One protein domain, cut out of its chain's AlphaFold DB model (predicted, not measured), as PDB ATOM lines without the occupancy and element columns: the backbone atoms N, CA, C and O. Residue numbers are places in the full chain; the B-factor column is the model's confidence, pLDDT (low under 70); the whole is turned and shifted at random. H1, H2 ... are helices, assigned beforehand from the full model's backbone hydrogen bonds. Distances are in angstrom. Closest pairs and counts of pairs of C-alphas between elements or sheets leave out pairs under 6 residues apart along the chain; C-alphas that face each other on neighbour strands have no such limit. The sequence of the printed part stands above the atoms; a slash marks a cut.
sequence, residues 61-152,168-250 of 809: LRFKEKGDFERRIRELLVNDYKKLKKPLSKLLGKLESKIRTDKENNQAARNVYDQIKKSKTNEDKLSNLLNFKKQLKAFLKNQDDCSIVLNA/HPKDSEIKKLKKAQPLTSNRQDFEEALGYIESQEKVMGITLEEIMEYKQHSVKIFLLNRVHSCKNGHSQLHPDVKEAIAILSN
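Overview. This is residues 61 to 152 and 168 to 250 of the 809 residues of an uncharacterized protein of Wolbachia pipientis (UniProt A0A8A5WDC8). Crossed helices make an elongated body: H3, H4 and H6 pack on one another in a cluster, and H2 reaches from that cluster to H8, which folds back with H9 as a helical hairpin. H7 lies near the middle, H1 is at the far end beyond the hairpin, and two stretches stick out from the body: residues 144 to 149, and residues 170 to 176, of which 171 to 176 belong to H5. The printed part has 175 residues, with nine named helices, H1 to H9 in order along the chain, and no named strand; the class is all helix. It is only just loose, close to compact, with a radius of gyration of the C-alphas of 19.0 A, and it spans 63 by 36 by 30 A.

Along the chain. Find C-alpha 66 at (-11.069, 5.478, 49.518); from there H1 runs to residue 77, 16.5 A from first to last C-alpha. H2 follows at residues 85 to 102, 25.6 A long, and H3 at residues 107 to 116. Look next for C-alpha 122 at (-33.656, -8.596, 31.281), where H4, the longest helix, begins; it runs 34.8 A to residue 145. After the cut come H5, residues 171 to 177, and H6, residues 187 to 204, 26.1 A long. H7 is residues 208 to 212, H8 residues 218 to 227, and H9 residues 239 to 249, ending at C-alpha 249 at (-20.902, -3.212, 50.496).

Arrangement. Start at H4, the hub, which touches H2, H3, H6 and H7. With residues 133 to 140 alone it touches H6 at a steep tilt of 46 degrees, opposite ways; the closest C-alphas, of Leu 136 and Phe 190, are 6.0 A apart. H3 and H6 touch about perpendicular, at 73 degrees, with the C-alphas of Ala 108 and Ala 193 closest at 4.5 A. H4 touches H7 with residues 126 to 130 alone, closest at the C-alphas of Leu 130 and Leu 208, 6.1 A. H2 and H3 form a helical hairpin, and H2 touches H8 with residues 87 to 91 alone, closest at the C-alphas of Pro 87 and Asn 225, 5.7 A. H8 and H9, also a hairpin, touch at a shallow tilt of 30 degrees, opposite ways; the closest C-alphas, of Lys 220 and Ser 249, are 5.3 A apart. H1 is close to H8 but not clearly touching, with the C-alphas of Ile 73 and Val 219 closest at 7.1 A, and H5 is apart from the other helices. In H2, H3, H4, H6, H7, H8 and H9 every O i to N i+4 pair is within hydrogen-bond range; in H1 it is 7 of 8 and in H5 2 of 3.

Size, cuts and confidence. The two C-alphas farthest apart, of Gly 67 and Ala 152, are 63.9 A apart. Residues 153 to 167 are not printed, and C-alphas 152 and 168 are 30.0 A apart across this cut, which lies in the link from H4 to H5. Of the links that are printed whole, the one from H8 to H9 is long, with 11 residues. The mean pLDDT of the printed part is 71.1; 51 residues are under 70, among them 142 to 152, 168 to 187 and 229 to 237.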
ATOM      1  N   LEU A  61      -9.950  -3.863  45.145       78.88
ATOM      2  CA  LEU A  61     -11.022  -3.559  44.176       78.88
ATOM      3  C   LEU A  61     -10.622  -2.536  43.088       78.88
ATOM      4  O   LEU A  61     -11.457  -2.062  42.301       78.88
ATOM      5  N   ARG A  62      -9.323  -2.239  42.993       78.50
ATOM      6  CA  ARG A  62      -8.675  -1.358  42.010       78.50
ATOM      7  C   ARG A  62      -9.227   0.063  41.993       78.50
ATOM      8  O   ARG A  62      -9.334   0.670  40.923       78.50
ATOM      9  N   PHE A  63      -9.648   0.594  43.133       81.19
ATOM     10  CA  PHE A  63      -9.762   2.041  43.324       81.19
ATOM     11  C   PHE A  63      -8.364   2.620  43.576       81.19
ATOM     12  O   PHE A  63      -7.435   1.886  43.898       81.19
ATOM     13  N   LYS A  64      -8.195   3.931  43.378       79.12
ATOM     14  CA  LYS A  64      -6.916   4.600  43.689       79.12
ATOM     15  C   LYS A  64      -6.695   4.808  45.189       79.12
ATOM     16  O   LYS A  64      -5.562   4.937  45.624       79.12
ATOM     17  N   GLU A  65      -7.796   4.952  45.912       78.12
ATOM     18  CA  GLU A  65      -7.908   5.383  47.304       78.12
ATOM     19  C   GLU A  65      -9.394   5.272  47.699       78.12
ATOM     20  O   GLU A  65     -10.274   5.268  46.822       78.12
ATOM     21  N   LYS A  66      -9.698   5.309  49.001       82.75
ATOM     22  CA  LYS A  66     -11.069   5.478  49.518       82.75
ATOM     23  C   LYS A  66     -11.824   6.644  48.850       82.75
ATOM     24  O   LYS A  66     -13.000   6.507  48.512       82.75
ATOM     25  N   GLY A  67     -11.149   7.766  48.575       80.56
ATOM     26  CA  GLY A  67     -11.732   8.941  47.909       80.56
ATOM     27  C   GLY A  67     -12.225   8.701  46.470       80.56
ATOM     28  O   GLY A  67     -13.167   9.362  46.020       80.56
ATOM     29  N   ASP A  68     -11.653   7.730  45.750       84.06
ATOM     30  CA  ASP A  68     -12.102   7.304  44.416       84.06
ATOM     31  C   ASP A  68     -13.314   6.364  44.511       84.06
ATOM     32  O   ASP A  68     -14.202   6.427  43.659       84.06
ATOM     33  N   PHE A  69     -13.390   5.532  45.555       87.75
ATOM     34  CA  PHE A  69     -14.577   4.729  45.863       87.75
ATOM     35  C   PHE A  69     -15.761   5.623  46.253       87.75
ATOM     36  O   PHE A  69     -16.786   5.608  45.568       87.75
ATOM     37  N   GLU A  70     -15.619   6.451  47.295       86.00
ATOM     38  CA  GLU A  70     -16.729   7.250  47.828       86.00
ATOM     39  C   GLU A  70     -17.348   8.170  46.771       86.00
ATOM     40  O   GLU A  70     -18.568   8.295  46.689       86.00
ATOM     41  N   ARG A  71     -16.510   8.810  45.943       86.38
ATOM     42  CA  ARG A  71     -16.957   9.690  44.857       86.38
ATOM     43  C   ARG A  71     -17.884   8.950  43.896       86.38
ATOM     44  O   ARG A  71     -18.946   9.462  43.563       86.38
ATOM     45  N   ARG A  72     -17.525   7.721  43.519       83.62
ATOM     46  CA  ARG A  72     -18.315   6.884  42.604       83.62
ATOM     47  C   ARG A  72     -19.595   6.362  43.246       83.62
ATOM     48  O   ARG A  72     -20.593   6.251  42.542       83.62
ATOM     49  N   ILE A  73     -19.595   6.080  44.552       84.94
ATOM     50  CA  ILE A  73     -20.820   5.711  45.279       84.94
ATOM     51  C   ILE A  73     -21.756   6.921  45.418       84.94
ATOM     52  O   ILE A  73     -22.937   6.803  45.107       84.94
ATOM     53  N   ARG A  74     -21.243   8.117  45.745       82.12
ATOM     54  CA  ARG A  74     -22.035   9.362  45.709       82.12
ATOM     55  C   ARG A  74     -22.606   9.626  44.310       82.12
ATOM     56  O   ARG A  74     -23.798   9.882  44.172       82.12
ATOM     57  N   GLU A  75     -21.803   9.476  43.257       79.31
ATOM     58  CA  GLU A  75     -22.270   9.582  41.868       79.31
ATOM     59  C   GLU A  75     -23.329   8.534  41.482       79.31
ATOM     60  O   GLU A  75     -24.133   8.815  40.588       79.31
ATOM     61  N   LEU A  76     -23.308   7.345  42.094       76.06
ATOM     62  CA  LEU A  76     -24.279   6.268  41.881       76.06
ATOM     63  C   LEU A  76     -25.620   6.606  42.543       76.06
ATOM     64  O   LEU A  76     -26.649   6.545  41.873       76.06
ATOM     65  N   LEU A  77     -25.584   6.999  43.820       73.31
ATOM     66  CA  LEU A  77     -26.758   7.282  44.650       73.31
ATOM     67  C   LEU A  77     -27.492   8.561  44.215       73.31
ATOM     68  O   LEU A  77     -28.705   8.549  44.079       73.31
ATOM     69  N   VAL A  78     -26.772   9.642  43.885       68.94
ATOM     70  CA  VAL A  78     -27.364  10.946  43.490       68.94
ATOM     71  C   VAL A  78     -28.100  10.903  42.132       68.94
ATOM     72  O   VAL A  78     -28.718  11.876  41.715       68.94
ATOM     73  N   ASN A  79     -28.011   9.801  41.380       61.41
ATOM     74  CA  ASN A  79     -28.540   9.690  40.013       61.41
ATOM     75  C   ASN A  79     -29.540   8.530  39.896       61.41
ATOM     76  O   ASN A  79     -29.387   7.654  39.032       61.41
ATOM     77  N   ASP A  80     -30.520   8.545  40.804       57.38
ATOM     78  CA  ASP A  80     -31.524   7.513  41.067       57.38
ATOM     79  C   ASP A  80     -31.856   6.606  39.881       57.38
ATOM     80  O   ASP A  80     -32.336   7.048  38.831       57.38
ATOM     81  N   TYR A  81     -31.633   5.303  40.096       58.09
ATOM     82  CA  TYR A  81     -32.002   4.170  39.239       58.09
ATOM     83  C   TYR A  81     -31.364   4.124  37.832       58.09
ATOM     84  O   TYR A  81     -30.825   3.086  37.432       58.09
ATOM     85  N   LYS A  82     -31.337   5.236  37.084       66.38
ATOM     86  CA  LYS A  82     -30.831   5.330  35.702       66.38
ATOM     87  C   LYS A  82     -29.367   4.907  35.584       66.38
ATOM     88  O   LYS A  82     -29.023   4.183  34.648       66.38
ATOM     89  N   LYS A  83     -28.503   5.297  36.534       69.31
ATOM     90  CA  LYS A  83     -27.099   4.845  36.535       69.31
ATOM     91  C   LYS A  83     -26.933   3.372  36.919       69.31
ATOM     92  O   LYS A  83     -25.972   2.770  36.451       69.31
ATOM     93  N   LEU A  84     -27.853   2.777  37.688       72.00
ATOM     94  CA  LEU A  84     -27.759   1.383  38.147       72.00
ATOM     95  C   LEU A  84     -28.299   0.362  37.127       72.00
ATOM     96  O   LEU A  84     -27.729  -0.725  37.011       72.00
ATOM     97  N   LYS A  85     -29.295   0.720  36.295       75.25
ATOM     98  CA  LYS A  85     -29.762  -0.145  35.184       75.25
ATOM     99  C   LYS A  85     -28.617  -0.608  34.265       75.25
ATOM    100  O   LYS A  85     -28.686  -1.699  33.703       75.25
ATOM    101  N   LYS A  86     -27.544   0.182  34.103       78.38
ATOM    102  CA  LYS A  86     -26.408  -0.127  33.208       78.38
ATOM    103  C   LYS A  86     -25.416  -1.165  33.788       78.38
ATOM    104  O   LYS A  86     -25.074  -2.089  33.054       78.38
ATOM    105  N   PRO A  87     -24.968  -1.090  35.059       76.62
ATOM    106  CA  PRO A  87     -24.353  -2.212  35.773       76.62
ATOM    107  C   PRO A  87     -25.233  -3.467  35.825       76.62
ATOM    108  O   PRO A  87     -24.756  -4.546  35.484       76.62
ATOM    109  N   LEU A  88     -26.516  -3.319  36.176       78.12
ATOM    110  CA  LEU A  88     -27.463  -4.429  36.324       78.12
ATOM    111  C   LEU A  88     -27.641  -5.218  35.016       78.12
ATOM    112  O   LEU A  88     -27.401  -6.423  34.971       78.12
ATOM    113  N   SER A  89     -27.964  -4.533  33.915       78.81
ATOM    114  CA  SER A  89     -28.106  -5.166  32.594       78.81
ATOM    115  C   SER A  89     -26.804  -5.787  32.072       78.81
ATOM    116  O   SER A  89     -26.862  -6.810  31.391       78.81
ATOM    117  N   LYS A  90     -25.632  -5.239  32.426       80.88
ATOM    118  CA  LYS A  90     -24.328  -5.860  32.130       80.88
ATOM    119  C   LYS A  90     -24.067  -7.129  32.938       80.88
ATOM    120  O   LYS A  90     -23.447  -8.046  32.405       80.88
ATOM    121  N   LEU A  91     -24.492  -7.183  34.199       80.94
ATOM    122  CA  LEU A  91     -24.345  -8.365  35.048       80.94
ATOM    123  C   LEU A  91     -25.275  -9.491  34.566       80.94
ATOM    124  O   LEU A  91     -24.813 -10.601  34.313       80.94
ATOM    125  N   LEU A  92     -26.546  -9.169  34.310       80.38
ATOM    126  CA  LEU A  92     -27.535 -10.101  33.758       80.38
ATOM    127  C   LEU A  92     -27.162 -10.594  32.350       80.38
ATOM    128  O   LEU A  92     -27.261 -11.783  32.069       80.38
ATOM    129  N   GLY A  93     -26.657  -9.713  31.478       79.88
ATOM    130  CA  GLY A  93     -26.193 -10.103  30.142       79.88
ATOM    131  C   GLY A  93     -24.990 -11.055  30.166       79.88
ATOM    132  O   GLY A  93     -24.870 -11.908  29.288       79.88
ATOM    133  N   LYS A  94     -24.125 -10.963  31.188       79.19
ATOM    134  CA  LYS A  94     -23.046 -11.937  31.420       79.19
ATOM    135  C   LYS A  94     -23.618 -13.292  31.838       79.19
ATOM    136  O   LYS A  94     -23.294 -14.285  31.192       79.19
ATOM    137  N   LEU A  95     -24.517 -13.323  32.828       82.12
ATOM    138  CA  LEU A  95     -25.221 -14.542  33.253       82.12
ATOM    139  C   LEU A  95     -25.900 -15.248  32.069       82.12
ATOM    140  O   LEU A  95     -25.612 -16.410  31.801       82.12
ATOM    141  N   GLU A  96     -26.714 -14.525  31.294       81.56
ATOM    142  CA  GLU A  96     -27.370 -15.070  30.100       81.56
ATOM    143  C   GLU A  96     -26.353 -15.603  29.078       81.56
ATOM    144  O   GLU A  96     -26.558 -16.682  28.522       81.56
ATOM    145  N   SER A  97     -25.235 -14.900  28.850       81.19
ATOM    146  CA  SER A  97     -24.191 -15.367  27.926       81.19
ATOM    147  C   SER A  97     -23.510 -16.658  28.394       81.19
ATOM    148  O   SER A  97     -23.260 -17.538  27.574       81.19
ATOM    149  N   LYS A  98     -23.278 -16.813  29.702       82.44
ATOM    150  CA  LYS A  98     -22.659 -18.002  30.300       82.44
ATOM    151  C   LYS A  98     -23.585 -19.213  30.219       82.44
ATOM    152  O   LYS A  98     -23.181 -20.237  29.679       82.44
ATOM    153  N   ILE A  99     -24.850 -19.053  30.615       83.44
ATOM    154  CA  ILE A  99     -25.885 -20.090  30.471       83.44
ATOM    155  C   ILE A  99     -26.061 -20.469  28.987       83.44
ATOM    156  O   ILE A  99     -26.174 -21.646  28.641       83.44
ATOM    157  N   ARG A 100     -26.007 -19.483  28.078       82.62
ATOM    158  CA  ARG A 100     -26.072 -19.707  26.626       82.62
ATOM    159  C   ARG A 100     -24.891 -20.507  26.069       82.62
ATOM    160  O   ARG A 100     -25.097 -21.190  25.070       82.62
ATOM    161  N   THR A 101     -23.698 -20.414  26.652       83.12
ATOM    162  CA  THR A 101     -22.538 -21.236  26.268       83.12
ATOM    163  C   THR A 101     -22.608 -22.624  26.905       83.12
ATOM    164  O   THR A 101     -22.388 -23.624  26.228       83.12
ATOM    165  N   ASP A 102     -22.966 -22.709  28.186       81.69
ATOM    166  CA  ASP A 102     -22.922 -23.969  28.937       81.69
ATOM    167  C   ASP A 102     -23.963 -24.990  28.455       81.69
ATOM    168  O   ASP A 102     -23.671 -26.186  28.430       81.69
ATOM    169  N   LYS A 103     -25.135 -24.538  27.984       81.62
ATOM    170  CA  LYS A 103     -26.212 -25.398  27.445       81.62
ATOM    171  C   LYS A 103     -25.792 -26.349  26.313       81.62
ATOM    172  O   LYS A 103     -26.549 -27.250  25.968       81.62
ATOM    173  N   GLU A 104     -24.663 -26.083  25.654       74.94
ATOM    174  CA  GLU A 104     -24.158 -26.910  24.552       74.94
ATOM    175  C   GLU A 104     -23.525 -28.210  25.071       74.94
ATOM    176  O   GLU A 104     -23.479 -29.192  24.338       74.94
ATOM    177  N   ASN A 105     -23.100 -28.233  26.343       75.75
ATOM    178  CA  ASN A 105     -22.421 -29.366  26.984       75.75
ATOM    179  C   ASN A 105     -23.017 -29.752  28.357       75.75
ATOM    180  O   ASN A 105     -22.519 -30.674  28.996       75.75
ATOM    181  N   ASN A 106     -24.051 -29.054  28.838       78.50
ATOM    182  CA  ASN A 106     -24.681 -29.280  30.139       78.50
ATOM    183  C   ASN A 106     -26.218 -29.206  30.011       78.50
ATOM    184  O   ASN A 106     -26.765 -28.197  29.556       78.50
ATOM    185  N   GLN A 107     -26.918 -30.275  30.407       75.00
ATOM    186  CA  GLN A 107     -28.373 -30.385  30.249       75.00
ATOM    187  C   GLN A 107     -29.143 -29.508  31.250       75.00
ATOM    188  O   GLN A 107     -30.104 -28.855  30.854       75.00
ATOM    189  N   ALA A 108     -28.686 -29.375  32.497       78.62
ATOM    190  CA  ALA A 108     -29.256 -28.427  33.457       78.62
ATOM    191  C   ALA A 108     -29.174 -26.972  32.957       78.62
ATOM    192  O   ALA A 108     -30.168 -26.243  32.980       78.62
ATOM    193  N   ALA A 109     -28.034 -26.565  32.392       77.69
ATOM    194  CA  ALA A 109     -27.859 -25.255  31.764       77.69
ATOM    195  C   ALA A 109     -28.805 -25.044  30.568       77.69
ATOM    196  O   ALA A 109     -29.264 -23.928  30.327       77.69
ATOM    197  N   ARG A 110     -29.144 -26.114  29.837       76.44
ATOM    198  CA  ARG A 110     -30.130 -26.106  28.747       76.44
ATOM    199  C   ARG A 110     -31.559 -25.940  29.260       76.44
ATOM    200  O   ARG A 110     -32.260 -25.051  28.781       76.44
ATOM    201  N   ASN A 111     -31.941 -26.721  30.272       74.88
ATOM    202  CA  ASN A 111     -33.236 -26.635  30.950       74.88
ATOM    203  C   ASN A 111     -33.463 -25.203  31.480       74.88
ATOM    204  O   ASN A 111     -34.495 -24.591  31.216       74.88
ATOM    205  N   VAL A 112     -32.448 -24.623  32.131       79.69
ATOM    206  CA  VAL A 112     -32.441 -23.232  32.616       79.69
ATOM    207  C   VAL A 112     -32.498 -22.214  31.464       79.69
ATOM    208  O   VAL A 112     -33.280 -21.260  31.520       79.69
ATOM    209  N   TYR A 113     -31.725 -22.408  30.387       81.25
ATOM    210  CA  TYR A 113     -31.724 -21.509  29.224       81.25
ATOM    211  C   TYR A 113     -33.106 -21.388  28.569       81.25
ATOM    212  O   TYR A 113     -33.531 -20.280  28.235       81.25
ATOM    213  N   ASP A 114     -33.817 -22.502  28.377       75.69
ATOM    214  CA  ASP A 114     -35.119 -22.493  27.703       75.69
ATOM    215  C   ASP A 114     -36.265 -21.940  28.584       75.69
ATOM    216  O   ASP A 114     -37.305 -21.561  28.039       75.69
ATOM    217  N   GLN A 115     -36.064 -21.757  29.900       72.69
ATOM    218  CA  GLN A 115     -36.926 -20.891  30.726       72.69
ATOM    219  C   GLN A 115     -36.646 -19.402  30.452       72.69
ATOM    220  O   GLN A 115     -37.560 -18.645  30.126       72.69
ATOM    221  N   ILE A 116     -35.373 -18.987  30.510       73.00
ATOM    222  CA  ILE A 116     -34.935 -17.587  30.319       73.00
ATOM    223  C   ILE A 116     -35.317 -17.062  28.924       73.00
ATOM    224  O   ILE A 116     -35.808 -15.943  28.772       73.00
ATOM    225  N   LYS A 117     -35.144 -17.890  27.890       73.75
ATOM    226  CA  LYS A 117     -35.421 -17.587  26.474       73.75
ATOM    227  C   LYS A 117     -36.866 -17.156  26.181       73.75
ATOM    228  O   LYS A 117     -37.107 -16.544  25.141       73.75
ATOM    229  N   LYS A 118     -37.825 -17.468  27.061       65.62
ATOM    230  CA  LYS A 118     -39.241 -17.077  26.918       65.62
ATOM    231  C   LYS A 118     -39.444 -15.558  27.045       65.62
ATOM    232  O   LYS A 118     -40.396 -15.026  26.480       65.62
ATOM    233  N   SER A 119     -38.539 -14.870  27.741       71.25
ATOM    234  CA  SER A 119     -38.655 -13.456  28.108       71.25
ATOM    235  C   SER A 119     -37.853 -12.516  27.203       71.25
ATOM    236  O   SER A 119     -36.730 -12.820  26.797       71.25
ATOM    237  N   LYS A 120     -38.414 -11.331  26.915       71.56
ATOM    238  CA  LYS A 120     -37.768 -10.313  26.063       71.56
ATOM    239  C   LYS A 120     -36.888  -9.336  26.842       71.56
ATOM    240  O   LYS A 120     -35.801  -9.026  26.356       71.56
ATOM    241  N   THR A 121     -37.317  -8.845  28.008       75.19
ATOM    242  CA  THR A 121     -36.501  -7.913  28.807       75.19
ATOM    243  C   THR A 121     -35.611  -8.657  29.803       75.19
ATOM    244  O   THR A 121     -35.890  -9.793  30.183       75.19
ATOM    245  N   ASN A 122     -34.530  -8.017  30.254       72.50
ATOM    246  CA  ASN A 122     -33.656  -8.596  31.281       72.50
ATOM    247  C   ASN A 122     -34.338  -8.669  32.659       72.50
ATOM    248  O   ASN A 122     -33.944  -9.489  33.482       72.50
ATOM    249  N   GLU A 123     -35.342  -7.824  32.893       73.06
ATOM    250  CA  GLU A 123     -36.102  -7.760  34.142       73.06
ATOM    251  C   GLU A 123     -37.082  -8.954  34.194       73.06
ATOM    252  O   GLU A 123     -37.023  -9.739  35.137       73.06
ATOM    253  N   ASP A 124     -37.820  -9.233  33.108       76.62
ATOM    254  CA  ASP A 124     -38.654 -10.448  32.973       76.62
ATOM    255  C   ASP A 124     -37.832 -11.752  33.022       76.62
ATOM    256  O   ASP A 124     -38.300 -12.781  33.511       76.62
ATOM    257  N   LYS A 125     -36.615 -11.748  32.454       79.38
ATOM    258  CA  LYS A 125     -35.706 -12.911  32.469       79.38
ATOM    259  C   LYS A 125     -35.260 -13.259  33.885       79.38
ATOM    260  O   LYS A 125     -35.217 -14.437  34.228       79.38
ATOM    261  N   LEU A 126     -34.931 -12.242  34.684       81.00
ATOM    262  CA  LEU A 126     -34.535 -12.404  36.079       81.00
ATOM    263  C   LEU A 126     -35.706 -12.916  36.924       81.00
ATOM    264  O   LEU A 126     -35.550 -13.926  37.604       81.00
ATOM    265  N   SER A 127     -36.882 -12.289  36.815       78.81
ATOM    266  CA  SER A 127     -38.087 -12.710  37.543       78.81
ATOM    267  C   SER A 127     -38.484 -14.153  37.220       78.81
ATOM    268  O   SER A 127     -38.747 -14.937  38.130       78.81
ATOM    269  N   ASN A 128     -38.453 -14.552  35.943       78.69
ATOM    270  CA  ASN A 128     -38.740 -15.935  35.553       78.69
ATOM    271  C   ASN A 128     -37.687 -16.926  36.065       78.69
ATOM    272  O   ASN A 128     -38.044 -18.037  36.451       78.69
ATOM    273  N   LEU A 129     -36.406 -16.544  36.095       82.19
ATOM    274  CA  LEU A 129     -35.346 -17.402  36.624       82.19
ATOM    275  C   LEU A 129     -35.444 -17.562  38.150       82.19
ATOM    276  O   LEU A 129     -35.252 -18.670  38.646       82.19
ATOM    277  N   LEU A 130     -35.797 -16.501  38.887       82.94
ATOM    278  CA  LEU A 130     -36.045 -16.596  40.328       82.94
ATOM    279  C   LEU A 130     -37.303 -17.422  40.631       82.94
ATOM    280  O   LEU A 130     -37.264 -18.290  41.498       82.94
ATOM    281  N   ASN A 131     -38.399 -17.210  39.899       79.38
ATOM    282  CA  ASN A 131     -39.615 -18.008  40.069       79.38
ATOM    283  C   ASN A 131     -39.360 -19.492  39.761       79.38
ATOM    284  O   ASN A 131     -39.824 -20.353  40.504       79.38
ATOM    285  N   PHE A 132     -38.548 -19.799  38.744       79.19
ATOM    286  CA  PHE A 132     -38.103 -21.166  38.472       79.19
ATOM    287  C   PHE A 132     -37.236 -21.727  39.616       79.19
ATOM    288  O   PHE A 132     -37.514 -22.822  40.092       79.19
ATOM    289  N   LYS A 133     -36.262 -20.968  40.147       84.25
ATOM    290  CA  LYS A 133     -35.473 -21.361  41.338       84.25
ATOM    291  C   LYS A 133     -36.372 -21.666  42.549       84.25
ATOM    292  O   LYS A 133     -36.159 -22.676  43.218       84.25
ATOM    293  N   LYS A 134     -37.398 -20.843  42.804       81.12
ATOM    294  CA  LYS A 134     -38.400 -21.074  43.863       81.12
ATOM    295  C   LYS A 134     -39.207 -22.355  43.621       81.12
ATOM    296  O   LYS A 134     -39.351 -23.151  44.542       81.12
ATOM    297  N   GLN A 135     -39.668 -22.592  42.390       72.31
ATOM    298  CA  GLN A 135     -40.388 -23.817  42.009       72.31
ATOM    299  C   GLN A 135     -39.532 -25.080  42.196       72.31
ATOM    300  O   GLN A 135     -40.031 -26.060  42.741       72.31
ATOM    301  N   LEU A 136     -38.248 -25.050  41.817       75.94
ATOM    302  CA  LEU A 136     -37.322 -26.166  42.055       75.94
ATOM    303  C   LEU A 136     -37.177 -26.468  43.557       75.94
ATOM    304  O   LEU A 136     -37.265 -27.627  43.954       75.94
ATOM    305  N   LYS A 137     -37.009 -25.441  44.404       79.94
ATOM    306  CA  LYS A 137     -36.900 -25.627  45.864       79.94
ATOM    307  C   LYS A 137     -38.187 -26.159  46.496       79.94
ATOM    308  O   LYS A 137     -38.112 -27.054  47.330       79.94
ATOM    309  N   ALA A 138     -39.349 -25.651  46.084       69.50
ATOM    310  CA  ALA A 138     -40.642 -26.137  46.564       69.50
ATOM    311  C   ALA A 138     -40.892 -27.600  46.158       69.50
ATOM    312  O   ALA A 138     -41.307 -28.402  46.987       69.50
ATOM    313  N   PHE A 139     -40.575 -27.972  44.912       67.12
ATOM    314  CA  PHE A 139     -40.702 -29.352  44.435       67.12
ATOM    315  C   PHE A 139     -39.840 -30.330  45.248       67.12
ATOM    316  O   PHE A 139     -40.319 -31.400  45.615       67.12
ATOM    317  N   LEU A 140     -38.598 -29.950  45.571       69.75
ATOM    318  CA  LEU A 140     -37.697 -30.787  46.367       69.75
ATOM    319  C   LEU A 140     -38.132 -30.875  47.844       69.75
ATOM    320  O   LEU A 140     -38.238 -31.992  48.341       69.75
ATOM    321  N   LYS A 141     -38.504 -29.759  48.509       71.69
ATOM    322  CA  LYS A 141     -39.076 -29.778  49.884       71.69
ATOM    323  C   LYS A 141     -40.277 -30.732  49.951       71.69
ATOM    324  O   LYS A 141     -40.310 -31.632  50.783       71.69
ATOM    325  N   ASN A 142     -41.198 -30.615  48.992       58.88
ATOM    326  CA  ASN A 142     -42.396 -31.452  48.928       58.88
ATOM    327  C   ASN A 142     -42.097 -32.943  48.663       58.88
ATOM    328  O   ASN A 142     -42.922 -33.774  49.028       58.88
ATOM    329  N   GLN A 143     -40.960 -33.304  48.053       54.06
ATOM    330  CA  GLN A 143     -40.542 -34.708  47.907       54.06
ATOM    331  C   GLN A 143     -39.760 -35.240  49.114       54.06
ATOM    332  O   GLN A 143     -39.809 -36.439  49.366       54.06
ATOM    333  N   ASP A 144     -39.065 -34.385  49.866       55.31
ATOM    334  CA  ASP A 144     -38.366 -34.789  51.092       55.31
ATOM    335  C   ASP A 144     -39.335 -34.978  52.274       55.31
ATOM    336  O   ASP A 144     -39.159 -35.905  53.064       55.31
ATOM    337  N   ASP A 145     -40.403 -34.174  52.360       46.06
ATOM    338  CA  ASP A 145     -41.497 -34.404  53.317       46.06
ATOM    339  C   ASP A 145     -42.434 -35.563  52.867       46.06
ATOM    340  O   ASP A 145     -43.040 -36.230  53.707       46.06
ATOM    341  N   CYS A 146     -42.514 -35.884  51.563       40.19
ATOM    342  CA  CYS A 146     -43.240 -37.056  51.036       40.19
ATOM    343  C   CYS A 146     -42.330 -38.290  50.878       40.19
ATOM    344  O   CYS A 146     -41.996 -38.686  49.761       40.19
ATOM    345  N   SER A 147     -41.997 -38.966  51.980       33.66
ATOM    346  CA  SER A 147     -41.100 -40.143  52.026       33.66
ATOM    347  C   SER A 147     -41.637 -41.449  51.383       33.66
ATOM    348  O   SER A 147     -41.242 -42.554  51.761       33.66
ATOM    349  N   ILE A 148     -42.521 -41.350  50.385       32.75
ATOM    350  CA  ILE A 148     -43.119 -42.478  49.656       32.75
ATOM    351  C   ILE A 148     -42.334 -42.753  48.363       32.75
ATOM    352  O   ILE A 148     -42.029 -41.858  47.578       32.75
ATOM    353  N   VAL A 149     -42.004 -44.027  48.135       35.66
ATOM    354  CA  VAL A 149     -41.076 -44.487  47.089       35.66
ATOM    355  C   VAL A 149     -41.599 -44.219  45.667       35.66
ATOM    356  O   VAL A 149     -42.391 -44.988  45.132       35.66
ATOM    357  N   LEU A 150     -41.064 -43.187  45.006       31.62
ATOM    358  CA  LEU A 150     -41.334 -42.864  43.592       31.62
ATOM    359  C   LEU A 150     -40.360 -43.516  42.585       31.62
ATOM    360  O   LEU A 150     -40.328 -43.141  41.416       31.62
ATOM    361  N   ASN A 151     -39.613 -44.549  42.989       29.59
ATOM    362  CA  ASN A 151     -38.670 -45.272  42.115       29.59
ATOM    363  C   ASN A 151     -39.337 -46.194  41.062       29.59
ATOM    364  O   ASN A 151     -38.631 -46.949  40.395       29.59
ATOM    365  N   ALA A 152     -40.671 -46.190  40.930       30.28
ATOM    366  CA  ALA A 152     -41.406 -47.168  40.118       30.28
ATOM    367  C   ALA A 152     -42.719 -46.654  39.479       30.28
ATOM    368  O   ALA A 152     -43.641 -47.442  39.277       30.28
ATOM    369  N   HIS A 168     -57.461 -22.380  32.004       33.28
ATOM    370  CA  HIS A 168     -57.265 -23.375  30.947       33.28
ATOM    371  C   HIS A 168     -56.432 -22.767  29.794       33.28
ATOM    372  O   HIS A 168     -56.899 -21.834  29.125       33.28
ATOM    373  N   PRO A 169     -55.207 -23.264  29.527       36.56
ATOM    374  CA  PRO A 169     -54.350 -22.710  28.488       36.56
ATOM    375  C   PRO A 169     -54.912 -23.043  27.107       36.56
ATOM    376  O   PRO A 169     -55.393 -24.149  26.855       36.56
ATOM    377  N   LYS A 170     -54.824 -22.096  26.170       37.66
ATOM    378  CA  LYS A 170     -55.401 -22.296  24.834       37.66
ATOM    379  C   LYS A 170     -54.612 -23.359  24.070       37.66
ATOM    380  O   LYS A 170     -53.401 -23.501  24.219       37.66
ATOM    381  N   ASP A 171     -55.278 -24.061  23.161       34.09
ATOM    382  CA  ASP A 171     -54.713 -25.165  22.368       34.09
ATOM    383  C   ASP A 171     -53.413 -24.797  21.608       34.09
ATOM    384  O   ASP A 171     -52.512 -25.614  21.392       34.09
ATOM    385  N   SER A 172     -53.283 -23.523  21.219       33.25
ATOM    386  CA  SER A 172     -52.094 -22.956  20.570       33.25
ATOM    387  C   SER A 172     -50.902 -22.759  21.518       33.25
ATOM    388  O   SER A 172     -49.778 -22.558  21.058       33.25
ATOM    389  N   GLU A 173     -51.123 -22.833  22.826       37.75
ATOM    390  CA  GLU A 173     -50.130 -22.778  23.899       37.75
ATOM    391  C   GLU A 173     -49.784 -24.186  24.373       37.75
ATOM    392  O   GLU A 173     -48.602 -24.499  24.481       37.75
ATOM    393  N   ILE A 174     -50.766 -25.090  24.462       35.97
ATOM    394  CA  ILE A 174     -50.530 -26.536  24.627       35.97
ATOM    395  C   ILE A 174     -49.624 -27.067  23.497       35.97
ATOM    396  O   ILE A 174     -48.667 -27.798  23.749       35.97
ATOM    397  N   LYS A 175     -49.827 -26.624  22.246       36.69
ATOM    398  CA  LYS A 175     -48.947 -26.946  21.098       36.69
ATOM    399  C   LYS A 175     -47.561 -26.272  21.132       36.69
ATOM    400  O   LYS A 175     -46.675 -26.701  20.390       36.69
ATOM    401  N   LYS A 176     -47.341 -25.254  21.976       38.25
ATOM    402  CA  LYS A 176     -46.003 -24.688  22.269       38.25
ATOM    403  C   LYS A 176     -45.340 -25.431  23.430       38.25
ATOM    404  O   LYS A 176     -44.160 -25.747  23.332       38.25
ATOM    405  N   LEU A 177     -46.100 -25.765  24.474       33.47
ATOM    406  CA  LEU A 177     -45.659 -26.581  25.608       33.47
ATOM    407  C   LEU A 177     -45.207 -27.966  25.136       33.47
ATOM    408  O   LEU A 177     -44.081 -28.337  25.418       33.47
ATOM    409  N   LYS A 178     -45.966 -28.648  24.266       34.34
ATOM    410  CA  LYS A 178     -45.548 -29.910  23.611       34.34
ATOM    411  C   LYS A 178     -44.318 -29.792  22.679       34.34
ATOM    412  O   LYS A 178     -43.897 -30.793  22.108       34.34
ATOM    413  N   LYS A 179     -43.747 -28.593  22.493       34.16
ATOM    414  CA  LYS A 179     -42.462 -28.351  21.800       34.16
ATOM    415  C   LYS A 179     -41.344 -27.860  22.723       34.16
ATOM    416  O   LYS A 179     -40.188 -27.866  22.307       34.16
ATOM    417  N   ALA A 180     -41.663 -27.433  23.943       33.31
ATOM    418  CA  ALA A 180     -40.679 -27.331  25.003       33.31
ATOM    419  C   ALA A 180     -40.519 -28.740  25.577       33.31
ATOM    420  O   ALA A 180     -41.460 -29.284  26.146       33.31
ATOM    421  N   GLN A 181     -39.351 -29.349  25.391       36.38
ATOM    422  CA  GLN A 181     -39.039 -30.600  26.070       36.38
ATOM    423  C   GLN A 181     -39.136 -30.325  27.583       36.38
ATOM    424  O   GLN A 181     -38.451 -29.406  28.047       36.38
ATOM    425  N   PRO A 182     -40.017 -31.009  28.340       41.59
ATOM    426  CA  PRO A 182     -40.048 -30.856  29.789       41.59
ATOM    427  C   PRO A 182     -38.681 -31.225  30.375       41.59
ATOM    428  O   PRO A 182     -37.923 -31.967  29.740       41.59
ATOM    429  N   LEU A 183     -38.386 -30.772  31.599       39.91
ATOM    430  CA  LEU A 183     -37.420 -31.526  32.397       39.91
ATOM    431  C   LEU A 183     -37.955 -32.959  32.482       39.91
ATOM    432  O   LEU A 183     -39.153 -33.152  32.706       39.91
ATOM    433  N   THR A 184     -37.097 -33.943  32.231       41.25
ATOM    434  CA  THR A 184     -37.462 -35.348  32.405       41.25
ATOM    435  C   THR A 184     -37.942 -35.566  33.839       41.25
ATOM    436  O   THR A 184     -37.509 -34.875  34.758       41.25
ATOM    437  N   SER A 185     -38.901 -36.476  34.028       51.38
ATOM    438  CA  SER A 185     -39.732 -36.580  35.243       51.38
ATOM    439  C   SER A 185     -38.993 -37.054  36.508       51.38
ATOM    440  O   SER A 185     -39.621 -37.524  37.452       51.38
ATOM    441  N   ASN A 186     -37.663 -36.990  36.511       57.31
ATOM    442  CA  ASN A 186     -36.772 -37.507  37.532       57.31
ATOM    443  C   ASN A 186     -36.301 -36.372  38.453       57.31
ATOM    444  O   ASN A 186     -35.840 -35.334  37.980       57.31
ATOM    445  N   ARG A 187     -36.338 -36.603  39.769       67.88
ATOM    446  CA  ARG A 187     -35.810 -35.711  40.814       67.88
ATOM    447  C   ARG A 187     -34.401 -35.184  40.492       67.88
ATOM    448  O   ARG A 187     -34.142 -33.994  40.663       67.88
ATOM    449  N   GLN A 188     -33.542 -36.038  39.930       70.12
ATOM    450  CA  GLN A 188     -32.183 -35.701  39.484       70.12
ATOM    451  C   GLN A 188     -32.130 -34.459  38.571       70.12
ATOM    452  O   GLN A 188     -31.281 -33.592  38.759       70.12
ATOM    453  N   ASP A 189     -33.052 -34.327  37.608       66.94
ATOM    454  CA  ASP A 189     -33.076 -33.198  36.664       66.94
ATOM    455  C   ASP A 189     -33.387 -31.856  37.355       66.94
ATOM    456  O   ASP A 189     -32.951 -30.795  36.896       66.94
ATOM    457  N   PHE A 190     -34.126 -31.896  38.468       71.62
ATOM    458  CA  PHE A 190     -34.487 -30.730  39.278       71.62
ATOM    459  C   PHE A 190     -33.337 -30.336  40.215       71.62
ATOM    460  O   PHE A 190     -33.020 -29.149  40.324       71.62
ATOM    461  N   GLU A 191     -32.671 -31.318  40.828       76.75
ATOM    462  CA  GLU A 191     -31.469 -31.107  41.645       76.75
ATOM    463  C   GLU A 191     -30.305 -30.557  40.805       76.75
ATOM    464  O   GLU A 191     -29.680 -29.568  41.194       76.75
ATOM    465  N   GLU A 192     -30.059 -31.104  39.609       79.19
ATOM    466  CA  GLU A 192     -29.039 -30.582  38.693       79.19
ATOM    467  C   GLU A 192     -29.379 -29.172  38.182       79.19
ATOM    468  O   GLU A 192     -28.492 -28.318  38.102       79.19
ATOM    469  N   ALA A 193     -30.652 -28.886  37.875       78.38
ATOM    470  CA  ALA A 193     -31.092 -27.542  37.491       78.38
ATOM    471  C   ALA A 193     -30.884 -26.518  38.619       78.38
ATOM    472  O   ALA A 193     -30.391 -25.415  38.360       78.38
ATOM    473  N   LEU A 194     -31.209 -26.880  39.864       83.12
ATOM    474  CA  LEU A 194     -31.040 -26.006  41.023       83.12
ATOM    475  C   LEU A 194     -29.557 -25.790  41.345       83.12
ATOM    476  O   LEU A 194     -29.106 -24.646  41.424       83.12
ATOM    477  N   GLY A 195     -28.781 -26.873  41.435       85.38
ATOM    478  CA  GLY A 195     -27.338 -26.822  41.670       85.38
ATOM    479  C   GLY A 195     -26.591 -26.048  40.580       85.38
ATOM    480  O   GLY A 195     -25.648 -25.311  40.879       85.38
ATOM    481  N   TYR A 196     -27.044 -26.119  39.322       86.38
ATOM    482  CA  TYR A 196     -26.509 -25.273  38.258       86.38
ATOM    483  C   TYR A 196     -26.810 -23.784  38.497       86.38
ATOM    484  O   TYR A 196     -25.880 -22.979  38.400       86.38
ATOM    485  N   ILE A 197     -28.042 -23.400  38.858       83.94
ATOM    486  CA  ILE A 197     -28.383 -21.997  39.176       83.94
ATOM    487  C   ILE A 197     -27.508 -21.476  40.325       83.94
ATOM    488  O   ILE A 197     -26.836 -20.455  40.166       83.94
ATOM    489  N   GLU A 198     -27.439 -22.202  41.441       88.06
ATOM    490  CA  GLU A 198     -26.663 -21.792  42.619       88.06
ATOM    491  C   GLU A 198     -25.146 -21.760  42.333       88.06
ATOM    492  O   GLU A 198     -24.422 -20.907  42.855       88.06
ATOM    493  N   SER A 199     -24.647 -22.598  41.409       85.81
ATOM    494  CA  SER A 199     -23.268 -22.492  40.911       85.81
ATOM    495  C   SER A 199     -22.999 -21.169  40.179       85.81
ATOM    496  O   SER A 199     -21.924 -20.588  40.348       85.81
ATOM    497  N   GLN A 200     -23.966 -20.647  39.411       84.75
ATOM    498  CA  GLN A 200     -23.810 -19.367  38.715       84.75
ATOM    499  C   GLN A 200     -23.882 -18.183  39.685       84.75
ATOM    500  O   GLN A 200     -23.080 -17.257  39.561       84.75
ATOM    501  N   GLU A 201     -24.758 -18.234  40.695       86.19
ATOM    502  CA  GLU A 201     -24.801 -17.247  41.788       86.19
ATOM    503  C   GLU A 201     -23.459 -17.190  42.537       86.19
ATOM    504  O   GLU A 201     -22.899 -16.111  42.752       86.19
ATOM    505  N   LYS A 202     -22.874 -18.357  42.840       85.25
ATOM    506  CA  LYS A 202     -21.557 -18.491  43.484       85.25
ATOM    507  C   LYS A 202     -20.402 -17.958  42.627       85.25
ATOM    508  O   LYS A 202     -19.482 -17.345  43.169       85.25
ATOM    509  N   VAL A 203     -20.442 -18.146  41.304       80.94
ATOM    510  CA  VAL A 203     -19.468 -17.553  40.361       80.94
ATOM    511  C   VAL A 203     -19.659 -16.037  40.235       80.94
ATOM    512  O   VAL A 203     -18.681 -15.298  40.111       80.94
ATOM    513  N   MET A 204     -20.901 -15.552  40.292       77.25
ATOM    514  CA  MET A 204     -21.211 -14.125  40.227       77.25
ATOM    515  C   MET A 204     -20.913 -13.369  41.522       77.25
ATOM    516  O   MET A 204     -20.553 -12.197  41.430       77.25
ATOM    517  N   GLY A 205     -21.023 -14.008  42.690       79.62
ATOM    518  CA  GLY A 205     -20.835 -13.390  44.009       79.62
ATOM    519  C   GLY A 205     -22.081 -12.686  44.569       79.62
ATOM    520  O   GLY A 205     -21.954 -11.860  45.474       79.62
ATOM    521  N   ILE A 206     -23.262 -12.968  44.014       85.62
ATOM    522  CA  ILE A 206     -24.554 -12.355  44.363       85.62
ATOM    523  C   ILE A 206     -25.693 -13.280  43.906       85.62
ATOM    524  O   ILE A 206     -25.579 -13.886  42.836       85.62
ATOM    525  N   THR A 207     -26.757 -13.410  44.702       88.75
ATOM    526  CA  THR A 207     -27.903 -14.282  44.371       88.75
ATOM    527  C   THR A 207     -28.942 -13.572  43.495       88.75
ATOM    528  O   THR A 207     -28.939 -12.348  43.373       88.75
ATOM    529  N   LEU A 208     -29.846 -14.322  42.861       85.00
ATOM    530  CA  LEU A 208     -30.928 -13.766  42.041       85.00
ATOM    531  C   LEU A 208     -31.897 -12.901  42.860       85.00
ATOM    532  O   LEU A 208     -32.381 -11.890  42.351       85.00
ATOM    533  N   GLU A 209     -32.123 -13.257  44.127       87.31
ATOM    534  CA  GLU A 209     -32.885 -12.470  45.101       87.31
ATOM    535  C   GLU A 209     -32.225 -11.097  45.326       87.31
ATOM    536  O   GLU A 209     -32.839 -10.063  45.059       87.31
ATOM    537  N   GLU A 210     -30.931 -11.070  45.676       86.88
ATOM    538  CA  GLU A 210     -30.168  -9.824  45.872       86.88
ATOM    539  C   GLU A 210     -30.106  -8.941  44.605       86.88
ATOM    540  O   GLU A 210     -29.978  -7.717  44.691       86.88
ATOM    541  N   ILE A 211     -30.184  -9.541  43.408       84.44
ATOM    542  CA  ILE A 211     -30.237  -8.802  42.136       84.44
ATOM    543  C   ILE A 211     -31.635  -8.213  41.887       84.44
ATOM    544  O   ILE A 211     -31.733  -7.128  41.309       84.44
ATOM    545  N   MET A 212     -32.717  -8.878  42.309       81.50
ATOM    546  CA  MET A 212     -34.061  -8.285  42.261       81.50
ATOM    547  C   MET A 212     -34.196  -7.139  43.269       81.50
ATOM    548  O   MET A 212     -34.747  -6.090  42.935       81.50
ATOM    549  N   GLU A 213     -33.570  -7.261  44.438       84.75
ATOM    550  CA  GLU A 213     -33.485  -6.211  45.459       84.75
ATOM    551  C   GLU A 213     -32.365  -5.183  45.191       84.75
ATOM    552  O   GLU A 213     -31.736  -4.634  46.100       84.75
ATOM    553  N   TYR A 214     -32.139  -4.853  43.913       79.94
ATOM    554  CA  TYR A 214     -31.024  -4.022  43.434       79.94
ATOM    555  C   TYR A 214     -30.876  -2.653  44.111       79.94
ATOM    556  O   TYR A 214     -29.803  -2.055  44.029       79.94
ATOM    557  N   LYS A 215     -31.936  -2.114  44.731       78.81
ATOM    558  CA  LYS A 215     -31.871  -0.864  45.502       78.81
ATOM    559  C   LYS A 215     -31.005  -1.053  46.751       78.81
ATOM    560  O   LYS A 215     -30.064  -0.285  46.948       78.81
ATOM    561  N   GLN A 216     -31.284  -2.106  47.525       81.75
ATOM    562  CA  GLN A 216     -30.553  -2.459  48.743       81.75
ATOM    563  C   GLN A 216     -29.109  -2.848  48.396       81.75
ATOM    564  O   GLN A 216     -28.152  -2.261  48.894       81.75
ATOM    565  N   HIS A 217     -28.934  -3.747  47.424       85.88
ATOM    566  CA  HIS A 217     -27.620  -4.270  47.027       85.88
ATOM    567  C   HIS A 217     -26.897  -3.408  45.971       85.88
ATOM    568  O   HIS A 217     -26.009  -3.888  45.262       85.88
ATOM    569  N   SER A 218     -27.244  -2.122  45.850       84.19
ATOM    570  CA  SER A 218     -26.752  -1.227  44.788       84.19
ATOM    571  C   SER A 218     -25.222  -1.077  44.766       84.19
ATOM    572  O   SER A 218     -24.610  -1.141  43.694       84.19
ATOM    573  N   VAL A 219     -24.586  -0.967  45.940       86.44
ATOM    574  CA  VAL A 219     -23.117  -0.944  46.093       86.44
ATOM    575  C   VAL A 219     -22.500  -2.284  45.669       86.44
ATOM    576  O   VAL A 219     -21.566  -2.298  44.863       86.44
ATOM    577  N   LYS A 220     -23.070  -3.413  46.120       89.38
ATOM    578  CA  LYS A 220     -22.622  -4.776  45.778       89.38
ATOM    579  C   LYS A 220     -22.655  -5.006  44.262       89.38
ATOM    580  O   LYS A 220     -21.656  -5.413  43.670       89.38
ATOM    581  N   ILE A 221     -23.764  -4.649  43.609       86.06
ATOM    582  CA  ILE A 221     -23.951  -4.741  42.149       86.06
ATOM    583  C   ILE A 221     -22.943  -3.857  41.398       86.06
ATOM    584  O   ILE A 221     -22.372  -4.288  40.391       86.06
ATOM    585  N   PHE A 222     -22.687  -2.634  41.876       85.94
ATOM    586  CA  PHE A 222     -21.689  -1.741  41.285       85.94
ATOM    587  C   PHE A 222     -20.270  -2.330  41.356       85.94
ATOM    588  O   PHE A 222     -19.574  -2.368  40.334       85.94
ATOM    589  N   LEU A 223     -19.860  -2.828  42.528       86.69
ATOM    590  CA  LEU A 223     -18.545  -3.436  42.748       86.69
ATOM    591  C   LEU A 223     -18.353  -4.714  41.923       86.69
ATOM    592  O   LEU A 223     -17.345  -4.854  41.227       86.69
ATOM    593  N   LEU A 224     -19.344  -5.605  41.907       86.25
ATOM    594  CA  LEU A 224     -19.296  -6.832  41.113       86.25
ATOM    595  C   LEU A 224     -19.210  -6.534  39.613       86.25
ATOM    596  O   LEU A 224     -18.360  -7.091  38.920       86.25
ATOM    597  N   ASN A 225     -20.009  -5.597  39.094       82.56
ATOM    598  CA  ASN A 225     -19.901  -5.188  37.692       82.56
ATOM    599  C   ASN A 225     -18.543  -4.524  37.367       82.56
ATOM    600  O   ASN A 225     -18.065  -4.684  36.238       82.56
ATOM    601  N   ARG A 226     -17.901  -3.818  38.314       79.69
ATOM    602  CA  ARG A 226     -16.526  -3.299  38.158       79.69
ATOM    603  C   ARG A 226     -15.534  -4.454  37.996       79.69
ATOM    604  O   ARG A 226     -14.877  -4.528  36.960       79.69
ATOM    605  N   VAL A 227     -15.480  -5.370  38.964       79.00
ATOM    606  CA  VAL A 227     -14.530  -6.499  38.984       79.00
ATOM    607  C   VAL A 227     -14.725  -7.424  37.781       79.00
ATOM    608  O   VAL A 227     -13.784  -7.648  37.017       79.00
ATOM    609  N   HIS A 228     -15.962  -7.865  37.519       72.31
ATOM    610  CA  HIS A 228     -16.305  -8.721  36.374       72.31
ATOM    611  C   HIS A 228     -16.080  -8.048  35.008       72.31
ATOM    612  O   HIS A 228     -16.361  -8.654  33.973       72.31
ATOM    613  N   SER A 229     -15.656  -6.782  34.952       66.94
ATOM    614  CA  SER A 229     -15.302  -6.085  33.706       66.94
ATOM    615  C   SER A 229     -13.787  -5.967  33.475       66.94
ATOM    616  O   SER A 229     -13.389  -5.399  32.461       66.94
ATOM    617  N   CYS A 230     -12.935  -6.490  34.369       54.78
ATOM    618  CA  CYS A 230     -11.487  -6.242  34.315       54.78
ATOM    619  C   CYS A 230     -10.648  -7.217  33.462       54.78
ATOM    620  O   CYS A 230      -9.557  -6.805  33.067       54.78
ATOM    621  N   LYS A 231     -11.111  -8.447  33.161       48.88
ATOM    622  CA  LYS A 231     -10.715  -9.282  31.992       48.88
ATOM    623  C   LYS A 231     -11.448 -10.640  31.960       48.88
ATOM    624  O   LYS A 231     -11.998 -11.071  32.962       48.88
ATOM    625  N   ASN A 232     -11.450 -11.256  30.774       40.78
ATOM    626  CA  ASN A 232     -11.824 -12.629  30.393       40.78
ATOM    627  C   ASN A 232     -12.613 -13.509  31.400       40.78
ATOM    628  O   ASN A 232     -12.023 -14.261  32.161       40.78
ATOM    629  N   GLY A 233     -13.945 -13.520  31.244       46.25
ATOM    630  CA  GLY A 233     -14.809 -14.712  31.340       46.25
ATOM    631  C   GLY A 233     -14.925 -15.463  32.675       46.25
ATOM    632  O   GLY A 233     -14.085 -16.302  32.978       46.25
ATOM    633  N   HIS A 234     -16.051 -15.251  33.380       49.44
ATOM    634  CA  HIS A 234     -16.722 -16.182  34.322       49.44
ATOM    635  C   HIS A 234     -15.821 -17.077  35.189       49.44
ATOM    636  O   HIS A 234     -16.116 -18.247  35.426       49.44
ATOM    637  N   SER A 235     -14.726 -16.507  35.677       58.88
ATOM    638  CA  SER A 235     -13.837 -17.144  36.635       58.88
ATOM    639  C   SER A 235     -14.327 -16.802  38.037       58.88
ATOM    640  O   SER A 235     -14.762 -15.674  38.275       58.88
ATOM    641  N   GLN A 236     -14.277 -17.766  38.955       65.25
ATOM    642  CA  GLN A 236     -14.677 -17.542  40.343       65.25
ATOM    643  C   GLN A 236     -13.858 -16.386  40.939       65.25
ATOM    644  O   GLN A 236     -12.645 -16.305  40.734       65.25
ATOM    645  N   LEU A 237     -14.531 -15.479  41.653       69.38
ATOM    646  CA  LEU A 237     -13.888 -14.330  42.287       69.38
ATOM    647  C   LEU A 237     -12.771 -14.789  43.236       69.38
ATOM    648  O   LEU A 237     -12.958 -15.728  44.013       69.38
ATOM    649  N   HIS A 238     -11.624 -14.107  43.185       74.75
ATOM    650  CA  HIS A 238     -10.527 -14.338  44.125       74.75
ATOM    651  C   HIS A 238     -11.025 -14.116  45.567       74.75
ATOM    652  O   HIS A 238     -11.763 -13.146  45.766       74.75
ATOM    653  N   PRO A 239     -10.637 -14.940  46.563       75.06
ATOM    654  CA  PRO A 239     -11.123 -14.811  47.940       75.06
ATOM    655  C   PRO A 239     -11.021 -13.378  48.473       75.06
ATOM    656  O   PRO A 239     -12.044 -12.770  48.764       75.06
ATOM    657  N   ASP A 240      -9.826 -12.785  48.437       74.50
ATOM    658  CA  ASP A 240      -9.533 -11.418  48.892       74.50
ATOM    659  C   ASP A 240     -10.488 -10.371  48.265       74.50
ATOM    660  O   ASP A 240     -10.940  -9.438  48.923       74.50
ATOM    661  N   VAL A 241     -10.864 -10.560  46.991       79.25
ATOM    662  CA  VAL A 241     -11.788  -9.682  46.247       79.25
ATOM    663  C   VAL A 241     -13.246  -9.915  46.654       79.25
ATOM    664  O   VAL A 241     -14.028  -8.967  46.692       79.25
ATOM    665  N   LYS A 242     -13.631 -11.156  46.970       82.00
ATOM    666  CA  LYS A 242     -14.965 -11.483  47.489       82.00
ATOM    667  C   LYS A 242     -15.167 -10.883  48.886       82.00
ATOM    668  O   LYS A 242     -16.196 -10.254  49.121       82.00
ATOM    669  N   GLU A 243     -14.182 -11.030  49.770       83.25
ATOM    670  CA  GLU A 243     -14.220 -10.477  51.130       83.25
ATOM    671  C   GLU A 243     -14.236  -8.937  51.100       83.25
ATOM    672  O   GLU A 243     -15.091  -8.322  51.739       83.25
ATOM    673  N   ALA A 244     -13.409  -8.306  50.255       84.00
ATOM    674  CA  ALA A 244     -13.435  -6.856  50.044       84.00
ATOM    675  C   ALA A 244     -14.799  -6.341  49.547       84.00
ATOM    676  O   ALA A 244     -15.267  -5.298  50.004       84.00
ATOM    677  N   ILE A 245     -15.480  -7.067  48.648       86.69
ATOM    678  CA  ILE A 245     -16.844  -6.704  48.225       86.69
ATOM    679  C   ILE A 245     -17.841  -6.866  49.373       86.69
ATOM    680  O   ILE A 245     -18.697  -5.996  49.530       86.69
ATOM    681  N   ALA A 246     -17.750  -7.932  50.170       86.56
ATOM    682  CA  ALA A 246     -18.663  -8.166  51.286       86.56
ATOM    683  C   ALA A 246     -18.550  -7.066  52.359       86.56
ATOM    684  O   ALA A 246     -19.563  -6.480  52.738       86.56
ATOM    685  N   ILE A 247     -17.324  -6.715  52.771       85.44
ATOM    686  CA  ILE A 247     -17.068  -5.659  53.764       85.44
ATOM    687  C   ILE A 247     -17.471  -4.282  53.213       85.44
ATOM    688  O   ILE A 247     -18.257  -3.577  53.840       85.44
ATOM    689  N   LEU A 248     -16.993  -3.893  52.021       87.69
ATOM    690  CA  LEU A 248     -17.220  -2.539  51.494       87.69
ATOM    691  C   LEU A 248     -18.665  -2.280  51.022       87.69
ATOM    692  O   LEU A 248     -19.055  -1.114  50.889       87.69
ATOM    693  N   SER A 249     -19.462  -3.331  50.791       88.12
ATOM    694  CA  SER A 249     -20.902  -3.212  50.496       88.12
ATOM    695  C   SER A 249     -21.774  -3.041  51.744       88.12
ATOM    696  O   SER A 249     -22.914  -2.612  51.606       88.12
ATOM    697  N   ASN A 250     -21.266  -3.360  52.938       87.94
ATOM    698  CA  ASN A 250     -21.965  -3.154  54.204       87.94
ATOM    699  C   ASN A 250     -21.515  -1.816  54.811       87.94
ATOM    700  O   ASN A 250     -20.366  -1.663  55.221       87.94
TER     701      ASN A 250